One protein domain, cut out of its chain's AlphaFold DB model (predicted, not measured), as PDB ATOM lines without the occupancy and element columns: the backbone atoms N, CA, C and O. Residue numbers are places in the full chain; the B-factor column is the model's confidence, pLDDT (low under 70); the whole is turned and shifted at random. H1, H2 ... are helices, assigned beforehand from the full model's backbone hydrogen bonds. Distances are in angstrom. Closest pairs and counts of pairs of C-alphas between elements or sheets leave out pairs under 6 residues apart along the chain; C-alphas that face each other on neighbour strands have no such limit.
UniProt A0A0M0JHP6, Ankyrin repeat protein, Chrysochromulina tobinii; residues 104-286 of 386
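AT A GLANCE: This is residues 104 to 286 of the 386 residues of the protein "Ankyrin repeat protein" of Chrysochromulina tobinii (UniProt A0A0M0JHP6). Helices, most of them short and one, H8, long, are paired and stacked in four tiers, H1 with H2, H3 with H4, H6 with H8 and H9 with H10; H1, H3, H6 and H9 make one row that steps across the domain, and H2, H4, H8 and H10 make a looser second row beside it. H5 folds back on the end of H4, H7 sits near the start of the long H8, and loops around residues 154, 201 and 256 lie on one side of the stack, beyond the first row. The 183 printed residues include ten named helices, H1 to H10 in chain order, and no named strand; the class is all helix. The whole is compact, with a radius of gyration of the C-alphas of 15.9 A, and rounded, spanning 41 by 39 by 36 A.

HOW THE PARTS SIT: The longest helix is H8, residues 225 to 244. H10, residues 270 to 282, touches it at a shallow tilt of 29 degrees, the same way, with the C-alphas of Val 236 and Ala 272 closest at 4.8 A. H6, residues 206 to 212, touches residues 235 to 243 of H8 at a shallow tilt of 28 degrees, opposite ways; the closest C-alphas are those of Ala 210 and Val 239, 6.2 A apart. H4, residues 171 to 182, touches H8 with its residues 171 to 175 alone, at a shallow tilt of 17 degrees; the C-alphas of Phe 171 and Thr 238 are closest, 4.5 A apart. H7, residues 215 to 220, is close to H8 but not clearly touching, with the C-alphas of Leu 218 and Ile 228 closest at 7.0 A, and it and H6 meet only through their link. H9, residues 260 to 267, touches H6 at a steep tilt of 38 degrees, only just past shallow, with the C-alphas of Glu 212 and Gly 267 closest at 4.6 A. H9 and H10 form a helical hairpin, with the C-alphas of Ala 264 and Ala 273 closest at 6.2 A. H3, residues 161 to 167, touches H6 the same way at a shallow tilt of 17 degrees, with the C-alphas of His 163 and Pro 206 closest at 4.5 A. H3 and H4 form a helical hairpin, closest at the C-alphas of Leu 162 and Val 174, 5.9 A. H4 and H5, residues 188 to 196, form another, at a steep tilt of 40 degrees; the C-alphas of Leu 182 and Gly 188 are closest, 4.3 A apart. H1, residues 106 to 114, touches H3 the same way at a shallow tilt of 15 degrees, with the C-alphas of Glu 114 and Lys 164 closest at 5.4 A. H1 and H2, residues 122 to 128, form a helical hairpin, closest at the C-alphas of Ala 112 and Ala 125, 4.8 A; H2 and H4 are apart. In H1 to H10 every O i to N i+4 pair is within hydrogen-bond range.

IN THESE COORDINATES: H1 has 9 residues and begins with C-alpha 106 at (24.797, 46.198, 16.829). H2 and H3 have 7 residues each, H4 has 12 and is 16.2 A long from first to last C-alpha, and H5 has 9. H6 has 7 residues and H7 has 6. H8 has 20 residues and is 28.5 A long, from C-alpha 225 at (-10.797, 37.887, 19.802) to C-alpha 244. H9 has 8 residues; H10 has 13, is 18.3 A long and ends with C-alpha 282 at (3.631, 32.226, 45.278).

THE WHOLE: The two C-alphas farthest apart, those of Lys 186 and Gly 223, are 48.8 A apart. The printed part, residues 104 to 286, has no cut. The long links are residues 129 to 160 and 245 to 259. The mean pLDDT of the printed part is 80.6; residues 104 to 148 and 185 to 187 of the model are under 70.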
ATOM      1  N   GLY A 104      27.572  40.785  12.088       54.84
ATOM      2  CA  GLY A 104      26.320  41.445  12.503       54.84
ATOM      3  C   GLY A 104      26.601  42.812  13.139       54.84
ATOM      4  O   GLY A 104      27.437  42.891  14.040       54.84
ATOM      5  N   SER A 105      26.004  43.911  12.660       67.12
ATOM      6  CA  SER A 105      26.169  45.206  13.339       67.12
ATOM      7  C   SER A 105      25.242  45.282  14.563       67.12
ATOM      8  O   SER A 105      24.161  44.702  14.560       67.12
ATOM      9  N   GLU A 106      25.644  45.985  15.631       67.31
ATOM     10  CA  GLU A 106      24.797  46.198  16.829       67.31
ATOM     11  C   GLU A 106      23.448  46.850  16.469       67.31
ATOM     12  O   GLU A 106      22.435  46.606  17.122       67.31
ATOM     13  N   PHE A 107      23.430  47.633  15.387       68.75
ATOM     14  CA  PHE A 107      22.224  48.213  14.807       68.75
ATOM     15  C   PHE A 107      21.254  47.133  14.303       68.75
ATOM     16  O   PHE A 107      20.086  47.149  14.682       68.75
ATOM     17  N   ASP A 108      21.748  46.152  13.541       65.88
ATOM     18  CA  ASP A 108      20.922  45.057  13.009       65.88
ATOM     19  C   ASP A 108      20.328  44.194  14.140       65.88
ATOM     20  O   ASP A 108      19.192  43.731  14.046       65.88
ATOM     21  N   PHE A 109      21.067  44.003  15.243       67.25
ATOM     22  CA  PHE A 109      20.572  43.280  16.424       67.25
ATOM     23  C   PHE A 109      19.425  44.028  17.115       67.25
ATOM     24  O   PHE A 109      18.428  43.417  17.509       67.25
ATOM     25  N   MET A 110      19.544  45.354  17.254       69.12
ATOM     26  CA  MET A 110      18.472  46.177  17.818       69.12
ATOM     27  C   MET A 110      17.232  46.183  16.940       69.12
ATOM     28  O   MET A 110      16.129  46.042  17.467       69.12
ATOM     29  N   GLU A 111      17.410  46.303  15.624       69.50
ATOM     30  CA  GLU A 111      16.311  46.233  14.663       69.50
ATOM     31  C   GLU A 111      15.595  44.879  14.757       69.50
ATOM     32  O   GLU A 111      14.372  44.838  14.867       69.50
ATOM     33  N   ALA A 112      16.341  43.771  14.836       65.06
ATOM     34  CA  ALA A 112      15.773  42.436  15.004       65.06
ATOM     35  C   ALA A 112      14.957  42.289  16.306       65.06
ATOM     36  O   ALA A 112      13.926  41.618  16.307       65.06
ATOM     37  N   CYS A 113      15.357  42.959  17.394       67.44
ATOM     38  CA  CYS A 113      14.587  42.984  18.645       67.44
ATOM     39  C   CYS A 113      13.308  43.839  18.558       67.44
ATOM     40  O   CYS A 113      12.379  43.620  19.338       67.44
ATOM     41  N   GLU A 114      13.243  44.821  17.648       64.56
ATOM     42  CA  GLU A 114      12.032  45.618  17.398       64.56
ATOM     43  C   GLU A 114      10.993  44.883  16.539       64.56
ATOM     44  O   GLU A 114       9.826  45.283  16.555       64.56
ATOM     45  N   MET A 115      11.372  43.825  15.811       61.47
ATOM     46  CA  MET A 115      10.485  43.171  14.847       61.47
ATOM     47  C   MET A 115       9.266  42.535  15.528       61.47
ATOM     48  O   MET A 115       9.362  41.626  16.348       61.47
ATOM     49  N   ILE A 116       8.093  43.047  15.158       51.19
ATOM     50  CA  ILE A 116       6.775  42.599  15.609       51.19
ATOM     51  C   ILE A 116       6.300  41.502  14.649       51.19
ATOM     52  O   ILE A 116       6.238  41.720  13.433       51.19
ATOM     53  N   GLU A 117       5.919  40.330  15.162       51.31
ATOM     54  CA  GLU A 117       5.119  39.378  14.380       51.31
ATOM     55  C   GLU A 117       3.851  40.091  13.831       51.31
ATOM     56  O   GLU A 117       3.024  40.532  14.632       51.31
ATOM     57  N   PRO A 118       3.601  40.171  12.504       48.25
ATOM     58  CA  PRO A 118       4.470  39.819  11.386       48.25
ATOM     59  C   PRO A 118       4.573  40.958  10.355       48.25
ATOM     60  O   PRO A 118       3.683  41.143   9.522       48.25
ATOM     61  N   LYS A 119       5.709  41.656  10.307       42.91
ATOM     62  CA  LYS A 119       6.227  42.181   9.035       42.91
ATOM     63  C   LYS A 119       7.728  41.923   8.949       42.91
ATOM     64  O   LYS A 119       8.514  42.569   9.621       42.91
ATOM     65  N   VAL A 120       8.049  41.014   8.028       47.06
ATOM     66  CA  VAL A 120       9.373  40.688   7.486       47.06
ATOM     67  C   VAL A 120      10.243  39.820   8.400       47.06
ATOM     68  O   VAL A 120      11.075  40.290   9.159       47.06
ATOM     69  N   ASP A 121      10.051  38.515   8.200       55.34
ATOM     70  CA  ASP A 121      11.090  37.491   8.279       55.34
ATOM     71  C   ASP A 121      11.666  37.245   9.682       55.34
ATOM     72  O   ASP A 121      12.818  37.544   9.987       55.34
ATOM     73  N   ARG A 122      10.838  36.633  10.544       57.34
ATOM     74  CA  ARG A 122      11.269  36.040  11.821       57.34
ATOM     75  C   ARG A 122      12.557  35.236  11.645       57.34
ATOM     76  O   ARG A 122      13.418  35.308  12.507       57.34
ATOM     77  N   ASP A 123      12.703  34.519  10.537       58.44
ATOM     78  CA  ASP A 123      13.892  33.722  10.249       58.44
ATOM     79  C   ASP A 123      15.132  34.602  10.030       58.44
ATOM     80  O   ASP A 123      16.192  34.290  10.564       58.44
ATOM     81  N   LYS A 124      14.989  35.757   9.370       59.50
ATOM     82  CA  LYS A 124      16.046  36.776   9.256       59.50
ATOM     83  C   LYS A 124      16.373  37.425  10.599       59.50
ATOM     84  O   LYS A 124      17.543  37.650  10.888       59.50
ATOM     85  N   ALA A 125      15.371  37.724  11.428       58.25
ATOM     86  CA  ALA A 125      15.606  38.228  12.782       58.25
ATOM     87  C   ALA A 125      16.391  37.189  13.596       58.25
ATOM     88  O   ALA A 125      17.432  37.499  14.160       58.25
ATOM     89  N   MET A 126      15.957  35.930  13.571       62.31
ATOM     90  CA  MET A 126      16.645  34.811  14.214       62.31
ATOM     91  C   MET A 126      18.070  34.635  13.670       62.31
ATOM     92  O   MET A 126      18.995  34.459  14.455       62.31
ATOM     93  N   GLU A 127      18.288  34.762  12.362       62.56
ATOM     94  CA  GLU A 127      19.615  34.712  11.739       62.56
ATOM     95  C   GLU A 127      20.524  35.868  12.185       62.56
ATOM     96  O   GLU A 127      21.658  35.623  12.594       62.56
ATOM     97  N   LEU A 128      20.034  37.114  12.162       55.03
ATOM     98  CA  LEU A 128      20.777  38.309  12.590       55.03
ATOM     99  C   LEU A 128      21.152  38.260  14.070       55.03
ATOM    100  O   LEU A 128      22.214  38.734  14.473       55.03
ATOM    101  N   LEU A 129      20.291  37.648  14.876       60.12
ATOM    102  CA  LEU A 129      20.545  37.408  16.286       60.12
ATOM    103  C   LEU A 129      21.506  36.210  16.486       60.12
ATOM    104  O   LEU A 129      22.007  35.999  17.586       60.12
ATOM    105  N   GLY A 130      21.834  35.447  15.434       56.44
ATOM    106  CA  GLY A 130      22.677  34.247  15.500       56.44
ATOM    107  C   GLY A 130      21.976  33.059  16.164       56.44
ATOM    108  O   GLY A 130      22.619  32.208  16.772       56.44
ATOM    109  N   TRP A 131      20.647  33.026  16.119       63.94
ATOM    110  CA  TRP A 131      19.793  32.129  16.890       63.94
ATOM    111  C   TRP A 131      19.173  31.067  15.986       63.94
ATOM    112  O   TRP A 131      18.176  31.302  15.311       63.94
ATOM    113  N   LYS A 132      19.721  29.848  16.000       56.69
ATOM    114  CA  LYS A 132      19.039  28.689  15.410       56.69
ATOM    115  C   LYS A 132      18.069  28.090  16.432       56.69
ATOM    116  O   LYS A 132      18.539  27.659  17.489       56.69
ATOM    117  N   PRO A 133      16.752  28.046  16.156       52.38
ATOM    118  CA  PRO A 133      15.817  27.355  17.031       52.38
ATOM    119  C   PRO A 133      16.176  25.867  17.142       52.38
ATOM    120  O   PRO A 133      16.519  25.251  16.128       52.38
ATOM    121  N   PRO A 134      16.135  25.273  18.351       50.22
ATOM    122  CA  PRO A 134      16.311  23.843  18.511       50.22
ATOM    123  C   PRO A 134      15.200  23.109  17.741       50.22
ATOM    124  O   PRO A 134      14.094  23.640  17.605       50.22
ATOM    125  N   PRO A 135      15.455  21.875  17.273       51.91
ATOM    126  CA  PRO A 135      14.445  21.055  16.598       51.91
ATOM    127  C   PRO A 135      13.184  20.814  17.443       51.91
ATOM    128  O   PRO A 135      12.130  20.509  16.893       51.91
ATOM    129  N   ASP A 136      13.295  20.952  18.769       51.97
ATOM    130  CA  ASP A 136      12.215  20.770  19.731       51.97
ATOM    131  C   ASP A 136      12.018  22.054  20.574       51.97
ATOM    132  O   ASP A 136      12.922  22.431  21.330       51.97
ATOM    133  N   PRO A 137      10.856  22.736  20.486       46.25
ATOM    134  CA  PRO A 137      10.572  23.953  21.251       46.25
ATOM    135  C   PRO A 137      10.559  23.754  22.778       46.25
ATOM    136  O   PRO A 137      10.543  24.745  23.510       46.25
ATOM    137  N   GLY A 138      10.575  22.507  23.272       43.72
ATOM    138  CA  GLY A 138      10.669  22.179  24.698       43.72
ATOM    139  C   GLY A 138      12.095  22.044  25.252       43.72
ATOM    140  O   GLY A 138      12.262  22.017  26.472       43.72
ATOM    141  N   VAL A 139      13.125  21.978  24.399       45.31
ATOM    142  CA  VAL A 139      14.511  21.690  24.813       45.31
ATOM    143  C   VAL A 139      15.414  22.897  24.540       45.31
ATOM    144  O   VAL A 139      16.031  23.031  23.484       45.31
ATOM    145  N   LEU A 140      15.527  23.792  25.525       43.72
ATOM    146  CA  LEU A 140      16.513  24.879  25.523       43.72
ATOM    147  C   LEU A 140      17.913  24.321  25.832       43.72
ATOM    148  O   LEU A 140      18.362  24.360  26.972       43.72
ATOM    149  N   GLY A 141      18.590  23.776  24.820       41.19
ATOM    150  CA  GLY A 141      19.923  23.180  24.992       41.19
ATOM    151  C   GLY A 141      20.935  23.434  23.873       41.19
ATOM    152  O   GLY A 141      22.092  23.066  24.036       41.19
ATOM    153  N   THR A 142      20.558  24.055  22.750       47.34
ATOM    154  CA  THR A 142      21.457  24.168  21.577       47.34
ATOM    155  C   THR A 142      21.468  25.550  20.925       47.34
ATOM    156  O   THR A 142      21.756  25.668  19.737       47.34
ATOM    157  N   TRP A 143      21.124  26.606  21.663       53.09
ATOM    158  CA  TRP A 143      21.157  27.964  21.120       53.09
ATOM    159  C   TRP A 143      22.610  28.438  20.981       53.09
ATOM    160  O   TRP A 143      23.304  28.592  21.991       53.09
ATOM    161  N   GLU A 144      23.070  28.696  19.753       57.38
ATOM    162  CA  GLU A 144      24.345  29.389  19.515       57.38
ATOM    163  C   GLU A 144      24.320  30.755  20.245       57.38
ATOM    164  O   GLU A 144      23.281  31.414  20.352       57.38
ATOM    165  N   THR A 145      25.429  31.157  20.873       61.19
ATOM    166  CA  THR A 145      25.533  32.484  21.501       61.19
ATOM    167  C   THR A 145      25.654  33.553  20.413       61.19
ATOM    168  O   THR A 145      26.514  33.391  19.542       61.19
ATOM    169  N   PRO A 146      24.858  34.643  20.456       60.41
ATOM    170  CA  PRO A 146      25.035  35.769  19.545       60.41
ATOM    171  C   PRO A 146      26.488  36.248  19.577       60.41
ATOM    172  O   PRO A 146      27.078  36.388  20.646       60.41
ATOM    173  N   LYS A 147      27.057  36.528  18.403       64.12
ATOM    174  CA  LYS A 147      28.419  37.081  18.268       64.12
ATOM    175  C   LYS A 147      28.478  38.597  18.491       64.12
ATOM    176  O   LYS A 147      29.515  39.222  18.287       64.12
ATOM    177  N   VAL A 148      27.356  39.188  18.881       63.78
ATOM    178  CA  VAL A 148      27.180  40.622  19.100       63.78
ATOM    179  C   VAL A 148      26.928  40.903  20.574       63.78
ATOM    180  O   VAL A 148      26.426  40.053  21.312       63.78
ATOM    181  N   ASN A 149      27.282  42.111  21.004       70.44
ATOM    182  CA  ASN A 149      27.004  42.558  22.357       70.44
ATOM    183  C   ASN A 149      25.486  42.700  22.555       70.44
ATOM    184  O   ASN A 149      24.829  43.450  21.840       70.44
ATOM    185  N   VAL A 150      24.939  42.001  23.550       74.38
ATOM    186  CA  VAL A 150      23.511  42.075  23.905       74.38
ATOM    187  C   VAL A 150      23.192  43.250  24.840       74.38
ATOM    188  O   VAL A 150      22.027  43.576  25.050       74.38
ATOM    189  N   ARG A 151      24.218  43.904  25.399       80.81
ATOM    190  CA  ARG A 151      24.109  45.071  26.286       80.81
ATOM    191  C   ARG A 151      24.329  46.353  25.495       80.81
ATOM    192  O   ARG A 151      25.347  47.031  25.641       80.81
ATOM    193  N   ILE A 152      23.386  46.629  24.608       80.00
ATOM    194  CA  ILE A 152      23.377  47.806  23.739       80.00
ATOM    195  C   ILE A 152      22.142  48.654  24.029       80.00
ATOM    196  O   ILE A 152      21.112  48.136  24.456       80.00
ATOM    197  N   GLU A 153      22.260  49.963  23.835       82.31
ATOM    198  CA  GLU A 153      21.212  50.935  24.141       82.31
ATOM    199  C   GLU A 153      20.892  51.743  22.881       82.31
ATOM    200  O   GLU A 153      21.781  52.285  22.225       82.31
ATOM    201  N   ASP A 154      19.608  51.806  22.542       79.06
ATOM    202  CA  ASP A 154      19.064  52.665  21.498       79.06
ATOM    203  C   ASP A 154      19.330  54.133  21.877       79.06
ATOM    204  O   ASP A 154      18.849  54.576  22.924       79.06
ATOM    205  N   PRO A 155      20.066  54.911  21.067       78.38
ATOM    206  CA  PRO A 155      20.470  56.261  21.451       78.38
ATOM    207  C   PRO A 155      19.293  57.240  21.578       78.38
ATOM    208  O   PRO A 155      19.412  58.246  22.276       78.38
ATOM    209  N   GLU A 156      18.153  56.974  20.931       79.75
ATOM    210  CA  GLU A 156      17.004  57.882  20.927       79.75
ATOM    211  C   GLU A 156      16.017  57.575  22.052       79.75
ATOM    212  O   GLU A 156      15.574  58.483  22.770       79.75
ATOM    213  N   LYS A 157      15.662  56.293  22.201       79.62
ATOM    214  CA  LYS A 157      14.671  55.819  23.184       79.62
ATOM    215  C   LYS A 157      15.304  55.347  24.489       79.62
ATOM    216  O   LYS A 157      14.582  55.116  25.462       79.62
ATOM    217  N   ARG A 158      16.633  55.211  24.525       85.94
ATOM    218  CA  ARG A 158      17.385  54.618  25.638       85.94
ATOM    219  C   ARG A 158      16.920  53.201  25.980       85.94
ATOM    220  O   ARG A 158      16.918  52.778  27.127       85.94
ATOM    221  N   GLU A 159      16.452  52.472  24.974       86.81
ATOM    222  CA  GLU A 159      15.948  51.109  25.126       86.81
ATOM    223  C   GLU A 159      17.059  50.097  24.912       86.81
ATOM    224  O   GLU A 159      17.778  50.161  23.922       86.81
ATOM    225  N   MET A 160      17.135  49.107  25.790       88.50
ATOM    226  CA  MET A 160      17.927  47.896  25.561       88.50
ATOM    227  C   MET A 160      17.111  46.816  24.829       88.50
ATOM    228  O   MET A 160      15.875  46.878  24.869       88.50
ATOM    229  N   PRO A 161      17.749  45.769  24.270       88.25
ATOM    230  CA  PRO A 161      17.066  44.611  23.691       88.25
ATOM    231  C   PRO A 161      15.943  44.048  24.567       88.25
ATOM    232  O   PRO A 161      14.847  43.799  24.073       88.25
ATOM    233  N   LEU A 162      16.168  43.949  25.884       91.12
ATOM    234  CA  LEU A 162      15.164  43.477  26.844       91.12
ATOM    235  C   LEU A 162      13.855  44.283  26.793       91.12
ATOM    236  O   LEU A 162      12.790  43.686  26.875       91.12
ATOM    237  N   HIS A 163      13.905  45.606  26.595       93.19
ATOM    238  CA  HIS A 163      12.697  46.436  26.486       93.19
ATOM    239  C   HIS A 163      11.913  46.123  25.209       93.19
ATOM    240  O   HIS A 163      10.689  46.011  25.235       93.19
ATOM    241  N   LYS A 164      12.617  45.987  24.083       89.19
ATOM    242  CA  LYS A 164      12.004  45.757  22.770       89.19
ATOM    243  C   LYS A 164      11.385  44.357  22.695       89.19
ATOM    244  O   LYS A 164      10.218  44.221  22.336       89.19
ATOM    245  N   LEU A 165      12.110  43.345  23.173       90.06
ATOM    246  CA  LEU A 165      11.622  41.968  23.276       90.06
ATOM    247  C   LEU A 165      10.441  41.845  24.250       90.06
ATOM    248  O   LEU A 165       9.462  41.163  23.943       90.06
ATOM    249  N   ALA A 166      10.494  42.544  25.390       93.81
ATOM    250  CA  ALA A 166       9.390  42.613  26.345       93.81
ATOM    251  C   ALA A 166       8.126  43.227  25.727       93.81
ATOM    252  O   ALA A 166       7.038  42.692  25.908       93.81
ATOM    253  N   ARG A 167       8.254  44.310  24.946       91.75
ATOM    254  CA  ARG A 167       7.124  44.971  24.263       91.75
ATOM    255  C   ARG A 167       6.380  44.041  23.310       91.75
ATOM    256  O   ARG A 167       5.162  44.153  23.166       91.75
ATOM    257  N   ASN A 168       7.137  43.169  22.651       85.94
ATOM    258  CA  ASN A 168       6.656  42.252  21.624       85.94
ATOM    259  C   ASN A 168       6.303  40.861  22.180       85.94
ATOM    260  O   ASN A 168       5.855  39.998  21.430       85.94
ATOM    261  N   HIS A 169       6.453  40.649  23.492       91.25
ATOM    262  CA  HIS A 169       6.179  39.387  24.187       91.25
ATOM    263  C   HIS A 169       6.986  38.191  23.673       91.25
ATOM    264  O   HIS A 169       6.520  37.048  23.675       91.25
ATOM    265  N   GLU A 170       8.227  38.449  23.260       86.19
ATOM    266  CA  GLU A 170       9.176  37.427  22.813       86.19
ATOM    267  C   GLU A 170       9.905  36.801  24.014       86.19
ATOM    268  O   GLU A 170      11.125  36.881  24.164       86.19
ATOM    269  N   PHE A 171       9.139  36.172  24.913       87.12
ATOM    270  CA  PHE A 171       9.629  35.664  26.200       87.12
ATOM    271  C   PHE A 171      10.841  34.726  26.076       87.12
ATOM    272  O   PHE A 171      11.796  34.849  26.835       87.12
ATOM    273  N   GLN A 172      10.878  33.830  25.087       83.38
ATOM    274  CA  GLN A 172      12.038  32.946  24.892       83.38
ATOM    275  C   GLN A 172      13.330  33.738  24.632       83.38
ATOM    276  O   GLN A 172      14.396  33.386  25.136       83.38
ATOM    277  N   MET A 173      13.222  34.846  23.896       81.44
ATOM    278  CA  MET A 173      14.347  35.728  23.594       81.44
ATOM    279  C   MET A 173      14.749  36.551  24.820       81.44
ATOM    280  O   MET A 173      15.939  36.676  25.104       81.44
ATOM    281  N   VAL A 174      13.777  37.040  25.599       88.50
ATOM    282  CA  VAL A 174      14.033  37.704  26.890       88.50
ATOM    283  C   VAL A 174      14.842  36.790  27.813       88.50
ATOM    284  O   VAL A 174      15.876  37.206  28.337       88.50
ATOM    285  N   LYS A 175      14.421  35.523  27.957       87.19
ATOM    286  CA  LYS A 175      15.123  34.526  28.778       87.19
ATOM    287  C   LYS A 175      16.561  34.357  28.314       87.19
ATOM    288  O   LYS A 175      17.482  34.359  29.125       87.19
ATOM    289  N   ARG A 176      16.751  34.235  27.000       81.50
ATOM    290  CA  ARG A 176      18.064  34.010  26.405       81.50
ATOM    291  C   ARG A 176      19.013  35.180  26.641       81.50
ATOM    292  O   ARG A 176      20.145  34.947  27.051       81.50
ATOM    293  N   VAL A 177      18.566  36.416  26.408       83.31
ATOM    294  CA  VAL A 177      19.378  37.620  26.661       83.31
ATOM    295  C   VAL A 177      19.784  37.687  28.134       83.31
ATOM    296  O   VAL A 177      20.958  37.901  28.427       83.31
ATOM    297  N   TYR A 178      18.851  37.415  29.051       86.50
ATOM    298  CA  TYR A 178      19.142  37.350  30.483       86.50
ATOM    299  C   TYR A 178      20.174  36.260  30.826       86.50
ATOM    300  O   TYR A 178      21.150  36.537  31.516       86.50
ATOM    301  N   GLU A 179      20.019  35.038  30.306       84.38
ATOM    302  CA  GLU A 179      20.945  33.922  30.551       84.38
ATOM    303  C   GLU A 179      22.354  34.162  29.990       84.38
ATOM    304  O   GLU A 179      23.328  33.699  30.585       84.38
ATOM    305  N   ILE A 180      22.484  34.860  28.857       81.44
ATOM    306  CA  ILE A 180      23.793  35.215  28.286       81.44
ATOM    307  C   ILE A 180      24.569  36.097  29.265       81.44
ATOM    308  O   ILE A 180      25.733  35.820  29.539       81.44
ATOM    309  N   VAL A 181      23.916  37.122  29.816       83.00
ATOM    310  CA  VAL A 181      24.539  38.034  30.783       83.00
ATOM    311  C   VAL A 181      24.766  37.332  32.123       83.00
ATOM    312  O   VAL A 181      25.840  37.453  32.705       83.00
ATOM    313  N   LEU A 182      23.793  36.543  32.589       81.50
ATOM    314  CA  LEU A 182      23.866  35.821  33.862       81.50
ATOM    315  C   LEU A 182      25.057  34.856  33.921       81.50
ATOM    316  O   LEU A 182      25.701  34.745  34.963       81.50
ATOM    317  N   ASN A 183      25.339  34.166  32.814       80.81
ATOM    318  CA  ASN A 183      26.422  33.188  32.719       80.81
ATOM    319  C   ASN A 183      27.784  33.813  32.366       80.81
ATOM    320  O   ASN A 183      28.749  33.074  32.161       80.81
ATOM    321  N   ASP A 184      27.893  35.146  32.299       77.19
ATOM    322  CA  ASP A 184      29.188  35.803  32.134       77.19
ATOM    323  C   ASP A 184      30.059  35.571  33.392       77.19
ATOM    324  O   ASP A 184      29.643  35.893  34.513       77.19
ATOM    325  N   PRO A 185      31.284  35.025  33.243       68.81
ATOM    326  CA  PRO A 185      32.165  34.709  34.366       68.81
ATOM    327  C   PRO A 185      32.624  35.938  35.172       68.81
ATOM    328  O   PRO A 185      33.172  35.777  36.264       68.81
ATOM    329  N   LYS A 186      32.423  37.166  34.675       64.62
ATOM    330  CA  LYS A 186      32.764  38.421  35.356       64.62
ATOM    331  C   LYS A 186      31.502  39.103  35.888       64.62
ATOM    332  O   LYS A 186      30.966  40.014  35.263       64.62
ATOM    333  N   SER A 187      31.058  38.710  37.084       67.06
ATOM    334  CA  SER A 187      29.917  39.325  37.800       67.06
ATOM    335  C   SER A 187      28.566  39.284  37.055       67.06
ATOM    336  O   SER A 187      27.733  40.171  37.228       67.06
ATOM    337  N   GLY A 188      28.312  38.235  36.262       75.88
ATOM    338  CA  GLY A 188      27.108  38.113  35.429       75.88
ATOM    339  C   GLY A 188      25.770  38.252  36.167       75.88
ATOM    340  O   GLY A 188      24.837  38.833  35.623       75.88
ATOM    341  N   LYS A 189      25.668  37.808  37.430       77.38
ATOM    342  CA  LYS A 189      24.428  37.910  38.224       77.38
ATOM    343  C   LYS A 189      23.995  39.355  38.486       77.38
ATOM    344  O   LYS A 189      22.840  39.700  38.231       77.38
ATOM    345  N   ASP A 190      24.902  40.188  38.985       74.31
ATOM    346  CA  ASP A 190      24.586  41.579  39.329       74.31
ATOM    347  C   ASP A 190      24.310  42.391  38.060       74.31
ATOM    348  O   ASP A 190      23.397  43.213  38.028       74.31
ATOM    349  N   ILE A 191      25.043  42.098  36.982       78.19
ATOM    350  CA  ILE A 191      24.840  42.729  35.676       78.19
ATOM    351  C   ILE A 191      23.488  42.320  35.081       78.19
ATOM    352  O   ILE A 191      22.744  43.186  34.637       78.19
ATOM    353  N   ALA A 192      23.128  41.034  35.114       78.50
ATOM    354  CA  ALA A 192      21.842  40.558  34.604       78.50
ATOM    355  C   ALA A 192      20.665  41.157  35.389       78.50
ATOM    356  O   ALA A 192      19.658  41.542  34.795       78.50
ATOM    357  N   THR A 193      20.824  41.299  36.709       82.12
ATOM    358  CA  THR A 193      19.849  41.975  37.577       82.12
ATOM    359  C   THR A 193      19.727  43.456  37.222       82.12
ATOM    360  O   THR A 193      18.620  43.974  37.076       82.12
ATOM    361  N   ALA A 194      20.853  44.151  37.037       79.50
ATOM    362  CA  ALA A 194      20.864  45.560  36.650       79.50
ATOM    363  C   ALA A 194      20.246  45.784  35.263       79.50
ATOM    364  O   ALA A 194      19.497  46.737  35.070       79.50
ATOM    365  N   ASP A 195      20.519  44.896  34.308       84.94
ATOM    366  CA  ASP A 195      19.992  44.982  32.952       84.94
ATOM    367  C   ASP A 195      18.476  44.708  32.921       84.94
ATOM    368  O   ASP A 195      17.733  45.435  32.253       84.94
ATOM    369  N   MET A 196      17.982  43.725  33.687       88.94
ATOM    370  CA  MET A 196      16.540  43.448  33.799       88.94
ATOM    371  C   MET A 196      15.756  44.608  34.428       88.94
ATOM    372  O   MET A 196      14.574  44.783  34.141       88.94
ATOM    373  N   ASN A 197      16.428  45.426  35.239       86.38
ATOM    374  CA  ASN A 197      15.862  46.600  35.906       86.38
ATOM    375  C   ASN A 197      16.316  47.927  35.288       86.38
ATOM    376  O   ASN A 197      16.074  48.999  35.846       86.38
ATOM    377  N   SER A 198      16.974  47.871  34.131       88.81
ATOM    378  CA  SER A 198      17.356  49.067  33.391       88.81
ATOM    379  C   SER A 198      16.114  49.852  32.985       88.81
ATOM    380  O   SER A 198      15.056  49.288  32.720       88.81
ATOM    381  N   GLN A 199      16.242  51.172  32.960       89.19
ATOM    382  CA  GLN A 199      15.147  52.074  32.651       89.19
ATOM    383  C   GLN A 199      15.406  52.786  31.328       89.19
ATOM    384  O   GLN A 199      16.485  53.356  31.134       89.19
ATOM    385  N   ASN A 200      14.405  52.795  30.447       90.00
ATOM    386  CA  ASN A 200      14.467  53.547  29.197       90.00
ATOM    387  C   ASN A 200      14.361  55.072  29.414       90.00
ATOM    388  O   ASN A 200      14.361  55.569  30.543       90.00
ATOM    389  N   LYS A 201      14.242  55.851  28.330       90.19
ATOM    390  CA  LYS A 201      14.142  57.321  28.392       90.19
ATOM    391  C   LYS A 201      12.937  57.808  29.200       90.19
ATOM    392  O   LYS A 201      13.029  58.855  29.834       90.19
ATOM    393  N   ASP A 202      11.851  57.037  29.210       87.50
ATOM    394  CA  ASP A 202      10.645  57.332  29.988       87.50
ATOM    395  C   ASP A 202      10.727  56.820  31.437       87.50
ATOM    396  O   ASP A 202       9.814  57.038  32.241       87.50
ATOM    397  N   GLY A 203      11.821  56.133  31.767       88.38
ATOM    398  CA  GLY A 203      12.069  55.481  33.041       88.38
ATOM    399  C   GLY A 203      11.422  54.105  33.180       88.38
ATOM    400  O   GLY A 203      11.366  53.570  34.280       88.38
ATOM    401  N   LYS A 204      10.877  53.536  32.104       94.50
ATOM    402  CA  LYS A 204      10.176  52.252  32.160       94.50
ATOM    403  C   LYS A 204      11.164  51.096  32.109       94.50
ATOM    404  O   LYS A 204      12.059  51.108  31.268       94.50
ATOM    405  N   THR A 205      10.962  50.104  32.973       96.00
ATOM    406  CA  THR A 205      11.718  48.843  32.970       96.00
ATOM    407  C   THR A 205      11.161  47.858  31.933       96.00
ATOM    408  O   THR A 205      10.009  48.007  31.505       96.00
ATOM    409  N   PRO A 206      11.909  46.806  31.544       96.44
ATOM    410  CA  PRO A 206      11.384  45.707  30.734       96.44
ATOM    411  C   PRO A 206      10.059  45.133  31.256       96.44
ATOM    412  O   PRO A 206       9.149  44.899  30.462       96.44
ATOM    413  N   LEU A 207       9.898  44.984  32.578       97.75
ATOM    414  CA  LEU A 207       8.644  44.526  33.186       97.75
ATOM    415  C   LEU A 207       7.481  45.494  32.915       97.75
ATOM    416  O   LEU A 207       6.411  45.063  32.488       97.75
ATOM    417  N   MET A 208       7.685  46.803  33.100       97.56
ATOM    418  CA  MET A 208       6.661  47.812  32.792       97.56
ATOM    419  C   MET A 208       6.271  47.805  31.313       97.56
ATOM    420  O   MET A 208       5.088  47.916  30.989       97.56
ATOM    421  N   ILE A 209       7.253  47.646  30.421       95.94
ATOM    422  CA  ILE A 209       7.030  47.589  28.973       95.94
ATOM    423  C   ILE A 209       6.278  46.311  28.568       95.94
ATOM    424  O   ILE A 209       5.357  46.395  27.757       95.94
ATOM    425  N   ALA A 210       6.606  45.150  29.147       96.81
ATOM    426  CA  ALA A 210       5.863  43.908  28.914       96.81
ATOM    427  C   ALA A 210       4.401  44.041  29.353       96.81
ATOM    428  O   ALA A 210       3.475  43.617  28.666       96.81
ATOM    429  N   VAL A 211       4.167  44.666  30.499       96.50
ATOM    430  CA  VAL A 211       2.825  44.782  31.061       96.50
ATOM    431  C   VAL A 211       1.976  45.819  30.316       96.50
ATOM    432  O   VAL A 211       0.796  45.573  30.074       96.50
ATOM    433  N   GLU A 212       2.549  46.943  29.887       93.69
ATOM    434  CA  GLU A 212       1.847  47.909  29.029       93.69
ATOM    435  C   GLU A 212       1.587  47.337  27.625       93.69
ATOM    436  O   GLU A 212       0.490  47.474  27.083       93.69
ATOM    437  N   GLY A 213       2.578  46.632  27.072       89.56
ATOM    438  CA  GLY A 213       2.521  45.998  25.762       89.56
ATOM    439  C   GLY A 213       2.516  46.979  24.582       89.56
ATOM    440  O   GLY A 213       2.609  48.198  24.718       89.56
ATOM    441  N   ASN A 214       2.403  46.430  23.374       89.12
ATOM    442  CA  ASN A 214       2.268  47.184  22.138       89.12
ATOM    443  C   ASN A 214       0.802  47.572  21.875       89.12
ATOM    444  O   ASN A 214       0.056  46.857  21.203       89.12
ATOM    445  N   ILE A 215       0.400  48.735  22.393       87.56
ATOM    446  CA  ILE A 215      -0.960  49.277  22.231       87.56
ATOM    447  C   ILE A 215      -1.324  49.460  20.746       87.56
ATOM    448  O   ILE A 215      -2.450  49.180  20.351       87.56
ATOM    449  N   ALA A 216      -0.375  49.880  19.903       87.69
ATOM    450  CA  ALA A 216      -0.634  50.076  18.475       87.69
ATOM    451  C   ALA A 216      -0.983  48.754  17.774       87.69
ATOM    452  O   ALA A 216      -1.922  48.703  16.978       87.69
ATOM    453  N   TYR A 217      -0.266  47.677  18.105       87.62
ATOM    454  CA  TYR A 217      -0.583  46.343  17.606       87.62
ATOM    455  C   TYR A 217      -1.931  45.847  18.130       87.62
ATOM    456  O   TYR A 217      -2.747  45.404  17.327       87.62
ATOM    457  N   LEU A 218      -2.198  45.986  19.434       87.31
ATOM    458  CA  LEU A 218      -3.488  45.632  20.038       87.31
ATOM    459  C   LEU A 218      -4.665  46.323  19.334       87.31
ATOM    460  O   LEU A 218      -5.636  45.659  18.988       87.31
ATOM    461  N   ASN A 219      -4.541  47.620  19.044       89.00
ATOM    462  CA  ASN A 219      -5.554  48.366  18.298       89.00
ATOM    463  C   ASN A 219      -5.694  47.857  16.851       89.00
ATOM    464  O   ASN A 219      -6.792  47.820  16.309       89.00
ATOM    465  N   SER A 220      -4.602  47.427  16.206       89.31
ATOM    466  CA  SER A 220      -4.660  46.877  14.839       89.31
ATOM    467  C   SER A 220      -5.384  45.530  14.729       89.31
ATOM    468  O   SER A 220      -5.837  45.171  13.643       89.31
ATOM    469  N   ILE A 221      -5.480  44.786  15.835       89.88
ATOM    470  CA  ILE A 221      -6.179  43.495  15.922       89.88
ATOM    471  C   ILE A 221      -7.505  43.618  16.684       89.88
ATOM    472  O   ILE A 221      -8.099  42.607  17.057       89.88
ATOM    473  N   GLU A 222      -7.963  44.848  16.928       86.25
ATOM    474  CA  GLU A 222      -9.233  45.121  17.586       86.25
ATOM    475  C   GLU A 222     -10.375  44.431  16.819       86.25
ATOM    476  O   GLU A 222     -10.499  44.554  15.600       86.25
ATOM    477  N   GLY A 223     -11.178  43.640  17.536       87.56
ATOM    478  CA  GLY A 223     -12.263  42.832  16.966       87.56
ATOM    479  C   GLY A 223     -11.897  41.383  16.620       87.56
ATOM    480  O   GLY A 223     -12.799  40.572  16.417       87.56
ATOM    481  N   ASP A 224     -10.613  41.017  16.617       93.38
ATOM    482  CA  ASP A 224     -10.164  39.628  16.454       93.38
ATOM    483  C   ASP A 224      -9.854  39.010  17.826       93.38
ATOM    484  O   ASP A 224      -8.730  39.065  18.332       93.38
ATOM    485  N   ALA A 225     -10.887  38.440  18.451       92.50
ATOM    486  CA  ALA A 225     -10.797  37.887  19.802       92.50
ATOM    487  C   ALA A 225      -9.721  36.793  19.933       92.50
ATOM    488  O   ALA A 225      -9.060  36.712  20.966       92.50
ATOM    489  N   GLU A 226      -9.502  35.984  18.891       94.12
ATOM    490  CA  GLU A 226      -8.497  34.918  18.907       94.12
ATOM    491  C   GLU A 226      -7.077  35.498  18.906       94.12
ATOM    492  O   GLU A 226      -6.231  35.087  19.708       94.12
ATOM    493  N   LYS A 227      -6.808  36.502  18.059       92.44
ATOM    494  CA  LYS A 227      -5.507  37.188  18.057       92.44
ATOM    495  C   LYS A 227      -5.254  37.940  19.356       92.44
ATOM    496  O   LYS A 227      -4.129  37.896  19.856       92.44
ATOM    497  N   ILE A 228      -6.275  38.595  19.910       91.69
ATOM    498  CA  ILE A 228      -6.170  39.293  21.196       91.69
ATOM    499  C   ILE A 228      -5.846  38.289  22.303       91.69
ATOM    500  O   ILE A 228      -4.892  38.510  23.046       91.69
ATOM    501  N   GLN A 229      -6.562  37.162  22.373       93.06
ATOM    502  CA  GLN A 229      -6.294  36.121  23.366       93.06
ATOM    503  C   GLN A 229      -4.863  35.593  23.240       93.06
ATOM    504  O   GLN A 229      -4.117  35.583  24.215       93.06
ATOM    505  N   LYS A 230      -4.430  35.245  22.023       92.31
ATOM    506  CA  LYS A 230      -3.065  34.766  21.768       92.31
ATOM    507  C   LYS A 230      -2.002  35.791  22.177       92.31
ATOM    508  O   LYS A 230      -0.953  35.414  22.703       92.31
ATOM    509  N   TYR A 231      -2.251  37.076  21.931       92.88
ATOM    510  CA  TYR A 231      -1.370  38.157  22.363       92.88
ATOM    511  C   TYR A 231      -1.310  38.252  23.896       92.88
ATOM    512  O   TYR A 231      -0.213  38.302  24.453       92.88
ATOM    513  N   ARG A 232      -2.460  38.224  24.586       93.50
ATOM    514  CA  ARG A 232      -2.532  38.276  26.057       93.50
ATOM    515  C   ARG A 232      -1.872  37.053  26.702       93.50
ATOM    516  O   ARG A 232      -1.116  37.212  27.654       93.50
ATOM    517  N   ASP A 233      -2.031  35.865  26.124       92.38
ATOM    518  CA  ASP A 233      -1.357  34.643  26.584       92.38
ATOM    519  C   ASP A 233       0.172  34.753  26.477       92.38
ATOM    520  O   ASP A 233       0.903  34.346  27.385       92.38
ATOM    521  N   LYS A 234       0.683  35.306  25.365       93.44
ATOM    522  CA  LYS A 234       2.120  35.593  25.211       93.44
ATOM    523  C   LYS A 234       2.583  36.658  26.212       93.44
ATOM    524  O   LYS A 234       3.664  36.514  26.788       93.44
ATOM    525  N   GLN A 235       1.777  37.693  26.439       95.31
ATOM    526  CA  GLN A 235       2.069  38.756  27.399       95.31
ATOM    527  C   GLN A 235       2.223  38.197  28.817       95.31
ATOM    528  O   GLN A 235       3.238  38.456  29.458       95.31
ATOM    529  N   VAL A 236       1.290  37.358  29.275       96.50
ATOM    530  CA  VAL A 236       1.369  36.697  30.589       96.50
ATOM    531  C   VAL A 236       2.650  35.870  30.721       96.50
ATOM    532  O   VAL A 236       3.391  36.051  31.682       96.50
ATOM    533  N   LYS A 237       2.980  35.039  29.721       95.88
ATOM    534  CA  LYS A 237       4.222  34.241  29.725       95.88
ATOM    535  C   LYS A 237       5.479  35.103  29.812       95.88
ATOM    536  O   LYS A 237       6.447  34.716  30.462       95.88
ATOM    537  N   THR A 238       5.472  36.255  29.146       96.19
ATOM    538  CA  THR A 238       6.588  37.208  29.178       96.19
ATOM    539  C   THR A 238       6.727  37.841  30.555       96.19
ATOM    540  O   THR A 238       7.835  37.919  31.076       96.19
ATOM    541  N   VAL A 239       5.612  38.236  31.171       97.94
ATOM    542  CA  VAL A 239       5.585  38.818  32.519       97.94
ATOM    543  C   VAL A 239       6.035  37.808  33.573       97.94
ATOM    544  O   VAL A 239       6.943  38.119  34.340       97.94
ATOM    545  N   ASP A 240       5.493  36.587  33.563       95.81
ATOM    546  CA  ASP A 240       5.901  35.504  34.472       95.81
ATOM    547  C   ASP A 240       7.408  35.230  34.386       95.81
ATOM    548  O   ASP A 240       8.093  35.075  35.401       95.81
ATOM    549  N   LEU A 241       7.940  35.190  33.161       95.44
ATOM    550  CA  LEU A 241       9.360  34.991  32.930       95.44
ATOM    551  C   LEU A 241      10.191  36.161  33.471       95.44
ATOM    552  O   LEU A 241      11.154  35.920  34.192       95.44
ATOM    553  N   ILE A 242       9.840  37.406  33.139       96.38
ATOM    554  CA  ILE A 242      10.584  38.591  33.587       96.38
ATOM    555  C   ILE A 242      10.611  38.663  35.119       96.38
ATOM    556  O   ILE A 242      11.676  38.876  35.696       96.38
ATOM    557  N   LEU A 243       9.482  38.397  35.782       92.25
ATOM    558  CA  LEU A 243       9.404  38.315  37.245       92.25
ATOM    559  C   LEU A 243      10.338  37.234  37.807       92.25
ATOM    560  O   LEU A 243      11.035  37.470  38.791       92.25
ATOM    561  N   SER A 244      10.429  36.076  37.144       89.88
ATOM    562  CA  SER A 244      11.380  35.022  37.526       89.88
ATOM    563  C   SER A 244      12.856  35.400  37.304       89.88
ATOM    564  O   SER A 244      13.744  34.760  37.866       89.88
ATOM    565  N   CYS A 245      13.129  36.449  36.520       85.75
ATOM    566  CA  CYS A 245      14.462  36.918  36.140       85.75
ATOM    567  C   CYS A 245      14.935  38.150  36.940       85.75
ATOM    568  O   CYS A 245      15.604  39.013  36.382       85.75
ATOM    569  N   THR A 246      14.652  38.237  38.246       77.75
ATOM    570  CA  THR A 246      15.097  39.332  39.152       77.75
ATOM    571  C   THR A 246      14.527  40.725  38.845       77.75
ATOM    572  O   THR A 246      15.098  41.735  39.257       77.75
ATOM    573  N   ALA A 247      13.400  40.802  38.134       88.38
ATOM    574  CA  ALA A 247      12.734  42.077  37.894       88.38
ATOM    575  C   ALA A 247      12.134  42.670  39.182       88.38
ATOM    576  O   ALA A 247      11.429  41.987  39.926       88.38
ATOM    577  N   ASP A 248      12.371  43.960  39.391       83.31
ATOM    578  CA  ASP A 248      11.791  44.777  40.447       83.31
ATOM    579  C   ASP A 248      10.435  45.326  39.980       83.31
ATOM    580  O   ASP A 248      10.330  46.114  39.033       83.31
ATOM    581  N   MET A 249       9.370  44.886  40.649       88.88
ATOM    582  CA  MET A 249       8.002  45.334  40.381       88.88
ATOM    583  C   MET A 249       7.667  46.693  41.012       88.88
ATOM    584  O   MET A 249       6.678  47.312  40.614       88.88
ATOM    585  N   TYR A 250       8.482  47.157  41.965       85.88
ATOM    586  CA  TYR A 250       8.328  48.425  42.683       85.88
ATOM    587  C   TYR A 250       9.082  49.579  42.035       85.88
ATOM    588  O   TYR A 250       8.942  50.717  42.476       85.88
ATOM    589  N   ALA A 251       9.846  49.308  40.975       85.50
ATOM    590  CA  ALA A 251      10.443  50.356  40.172       85.50
ATOM    591  C   ALA A 251       9.380  51.379  39.731       85.50
ATOM    592  O   ALA A 251       8.212  51.053  39.499       85.50
ATOM    593  N   GLU A 252       9.815  52.624  39.567       88.25
ATOM    594  CA  GLU A 252       8.970  53.741  39.150       88.25
ATOM    595  C   GLU A 252       9.504  54.358  37.866       88.25
ATOM    596  O   GLU A 252      10.698  54.660  37.761       88.25
ATOM    597  N   SER A 253       8.611  54.647  36.923       88.69
ATOM    598  CA  SER A 253       8.963  55.465  35.771       88.69
ATOM    599  C   SER A 253       9.440  56.854  36.213       88.69
ATOM    600  O   SER A 253       8.940  57.462  37.160       88.69
ATOM    601  N   THR A 254      10.403  57.416  35.495       86.00
ATOM    602  CA  THR A 254      10.974  58.730  35.816       86.00
ATOM    603  C   THR A 254      10.095  59.864  35.298       86.00
ATOM    604  O   THR A 254      10.157  60.991  35.800       86.00
ATOM    605  N   THR A 255       9.252  59.587  34.303       89.00
ATOM    606  CA  THR A 255       8.378  60.569  33.655       89.00
ATOM    607  C   THR A 255       7.115  60.856  34.448       89.00
ATOM    608  O   THR A 255       6.771  62.030  34.588       89.00
ATOM    609  N   ASN A 256       6.471  59.844  35.026       87.75
ATOM    610  CA  ASN A 256       5.214  59.999  35.757       87.75
ATOM    611  C   ASN A 256       5.138  59.225  37.078       87.75
ATOM    612  O   ASN A 256       4.091  59.275  37.703       87.75
ATOM    613  N   ASN A 257       6.219  58.608  37.564       91.88
ATOM    614  CA  ASN A 257       6.222  57.775  38.779       91.88
ATOM    615  C   ASN A 257       5.240  56.595  38.687       91.88
ATOM    616  O   ASN A 257       4.637  56.178  39.672       91.88
ATOM    617  N   TRP A 258       5.046  56.064  37.481       95.75
ATOM    618  CA  TRP A 258       4.221  54.884  37.276       95.75
ATOM    619  C   TRP A 258       4.981  53.637  37.688       95.75
ATOM    620  O   TRP A 258       6.071  53.373  37.184       95.75
ATOM    621  N   ASN A 259       4.360  52.844  38.551       94.81
ATOM    622  CA  ASN A 259       4.767  51.465  38.781       94.81
ATOM    623  C   ASN A 259       4.163  50.515  37.727       94.81
ATOM    624  O   ASN A 259       3.371  50.912  36.863       94.81
ATOM    625  N   VAL A 260       4.490  49.227  37.835       97.44
ATOM    626  CA  VAL A 260       4.016  48.194  36.901       97.44
ATOM    627  C   VAL A 260       2.482  48.099  36.802       97.44
ATOM    628  O   VAL A 260       1.953  47.830  35.724       97.44
ATOM    629  N   LEU A 261       1.740  48.370  37.883       98.19
ATOM    630  CA  LEU A 261       0.275  48.281  37.887       98.19
ATOM    631  C   LEU A 261      -0.397  49.479  37.210       98.19
ATOM    632  O   LEU A 261      -1.457  49.306  36.606       98.19
ATOM    633  N   HIS A 262       0.218  50.667  37.229       98.00
ATOM    634  CA  HIS A 262      -0.237  51.785  36.394       98.00
ATOM    635  C   HIS A 262      -0.111  51.435  34.909       98.00
ATOM    636  O   HIS A 262      -1.062  51.611  34.148       98.00
ATOM    637  N   CYS A 263       1.037  50.876  34.505       97.25
ATOM    638  CA  CYS A 263       1.266  50.389  33.143       97.25
ATOM    639  C   CYS A 263       0.245  49.312  32.740       97.25
ATOM    640  O   CYS A 263      -0.300  49.363  31.637       97.25
ATOM    641  N   ALA A 264      -0.073  48.387  33.650       97.25
ATOM    642  CA  ALA A 264      -1.068  47.337  33.431       97.25
ATOM    643  C   ALA A 264      -2.471  47.906  33.206       97.25
ATOM    644  O   ALA A 264      -3.149  47.535  32.247       97.25
ATOM    645  N   ALA A 265      -2.884  48.836  34.069       96.56
ATOM    646  CA  ALA A 265      -4.162  49.524  33.961       96.56
ATOM    647  C   ALA A 265      -4.244  50.358  32.673       96.56
ATOM    648  O   ALA A 265      -5.289  50.401  32.026       96.56
ATOM    649  N   HIS A 266      -3.135  50.983  32.264       94.81
ATOM    650  CA  HIS A 266      -3.051  51.758  31.030       94.81
ATOM    651  C   HIS A 266      -3.228  50.896  29.771       94.81
ATOM    652  O   HIS A 266      -4.017  51.264  28.894       94.81
ATOM    653  N   GLY A 267      -2.544  49.748  29.710       90.75
ATOM    654  CA  GLY A 267      -2.619  48.777  28.609       90.75
ATOM    655  C   GLY A 267      -3.824  47.824  28.662       90.75
ATOM    656  O   GLY A 267      -3.993  46.987  27.767       90.75
ATOM    657  N   GLY A 268      -4.658  47.912  29.705       91.19
ATOM    658  CA  GLY A 268      -5.793  47.007  29.924       91.19
ATOM    659  C   GLY A 268      -5.378  45.543  30.107       91.19
ATOM    660  O   GLY A 268      -6.123  44.641  29.738       91.19
ATOM    661  N   SER A 269      -4.171  45.297  30.618       92.94
ATOM    662  CA  SER A 269      -3.533  43.975  30.678       92.94
ATOM    663  C   SER A 269      -3.935  43.215  31.946       92.94
ATOM    664  O   SER A 269      -3.110  42.980  32.831       92.94
ATOM    665  N   TYR A 270      -5.223  42.888  32.067       93.69
ATOM    666  CA  TYR A 270      -5.813  42.257  33.255       93.69
ATOM    667  C   TYR A 270      -5.107  40.958  33.655       93.69
ATOM    668  O   TYR A 270      -4.699  40.804  34.805       93.69
ATOM    669  N   GLU A 271      -4.901  40.058  32.700       95.44
ATOM    670  CA  GLU A 271      -4.305  38.741  32.923       95.44
ATOM    671  C   GLU A 271      -2.842  38.868  33.372       95.44
ATOM    672  O   GLU A 271      -2.384  38.147  34.258       95.44
ATOM    673  N   ALA A 272      -2.113  39.845  32.824       96.88
ATOM    674  CA  ALA A 272      -0.747  40.151  33.244       96.88
ATOM    675  C   ALA A 272      -0.701  40.667  34.693       96.88
ATOM    676  O   ALA A 272       0.143  40.240  35.477       96.88
ATOM    677  N   ALA A 273      -1.639  41.537  35.085       97.69
ATOM    678  CA  ALA A 273      -1.747  41.992  36.470       97.69
ATOM    679  C   ALA A 273      -2.113  40.849  37.428       97.69
ATOM    680  O   ALA A 273      -1.564  40.768  38.526       97.69
ATOM    681  N   GLN A 274      -2.995  39.931  37.015       96.62
ATOM    682  CA  GLN A 274      -3.273  38.718  37.786       96.62
ATOM    683  C   GLN A 274      -2.008  37.883  37.992       96.62
ATOM    684  O   GLN A 274      -1.758  37.458  39.118       96.62
ATOM    685  N   SER A 275      -1.203  37.686  36.944       95.94
ATOM    686  CA  SER A 275       0.079  36.975  37.020       95.94
ATOM    687  C   SER A 275       1.036  37.627  38.029       95.94
ATOM    688  O   SER A 275       1.557  36.921  38.893       95.94
ATOM    689  N   ILE A 276       1.162  38.962  38.044       97.38
ATOM    690  CA  ILE A 276       1.960  39.684  39.055       97.38
ATOM    691  C   ILE A 276       1.478  39.348  40.472       97.38
ATOM    692  O   ILE A 276       2.276  38.954  41.322       97.38
ATOM    693  N   PHE A 277       0.173  39.425  40.742       96.00
ATOM    694  CA  PHE A 277      -0.344  39.081  42.072       96.00
ATOM    695  C   PHE A 277      -0.181  37.597  42.418       96.00
ATOM    696  O   PHE A 277       0.031  37.265  43.582       96.00
ATOM    697  N   MET A 278      -0.298  36.697  41.439       92.12
ATOM    698  CA  MET A 278      -0.067  35.263  41.641       92.12
ATOM    699  C   MET A 278       1.400  34.987  41.965       92.12
ATOM    700  O   MET A 278       1.680  34.187  42.857       92.12
ATOM    701  N   TYR A 279       2.326  35.688  41.313       93.31
ATOM    702  CA  TYR A 279       3.745  35.663  41.646       93.31
ATOM    703  C   TYR A 279       3.979  36.143  43.083       93.31
ATOM    704  O   TYR A 279       4.613  35.437  43.864       93.31
ATOM    705  N   MET A 280       3.389  37.275  43.479       87.94
ATOM    706  CA  MET A 280       3.494  37.789  44.850       87.94
ATOM    707  C   MET A 280       3.008  36.767  45.889       87.94
ATOM    708  O   MET A 280       3.699  36.500  46.867       87.94
ATOM    709  N   VAL A 281       1.860  36.122  45.652       83.50
ATOM    710  CA  VAL A 281       1.341  35.063  46.538       83.50
ATOM    711  C   VAL A 281       2.278  33.855  46.571       83.50
ATOM    712  O   VAL A 281       2.611  33.363  47.647       83.50
ATOM    713  N   LYS A 282       2.733  33.384  45.406       83.06
ATOM    714  CA  LYS A 282       3.631  32.226  45.278       83.06
ATOM    715  C   LYS A 282       4.950  32.428  46.026       83.06
ATOM    716  O   LYS A 282       5.495  31.472  46.567       83.06
ATOM    717  N   HIS A 283       5.447  33.659  46.043       81.00
ATOM    718  CA  HIS A 283       6.690  34.041  46.705       81.00
ATOM    719  C   HIS A 283       6.464  34.638  48.104       81.00
ATOM    720  O   HIS A 283       7.378  35.239  48.657       81.00
ATOM    721  N   ALA A 284       5.271  34.438  48.682       78.00
ATOM    722  CA  ALA A 284       4.915  34.831  50.046       78.00
ATOM    723  C   ALA A 284       5.174  36.314  50.365       78.00
ATOM    724  O   ALA A 284       5.533  36.663  51.489       78.00
ATOM    725  N   PHE A 285       4.967  37.198  49.383       77.50
ATOM    726  CA  PHE A 285       4.980  38.637  49.624       77.50
ATOM    727  C   PHE A 285       3.933  38.971  50.682       77.50
ATOM    728  O   PHE A 285       2.799  38.480  50.636       77.50
ATOM    729  N   SER A 286       4.308  39.829  51.627       74.00
ATOM    730  CA  SER A 286       3.380  40.280  52.652       74.00
ATOM    731  C   SER A 286       2.213  41.029  52.009       74.00
ATOM    732  O   SER A 286       2.347  41.682  50.967       74.00
TER     733      SER A 286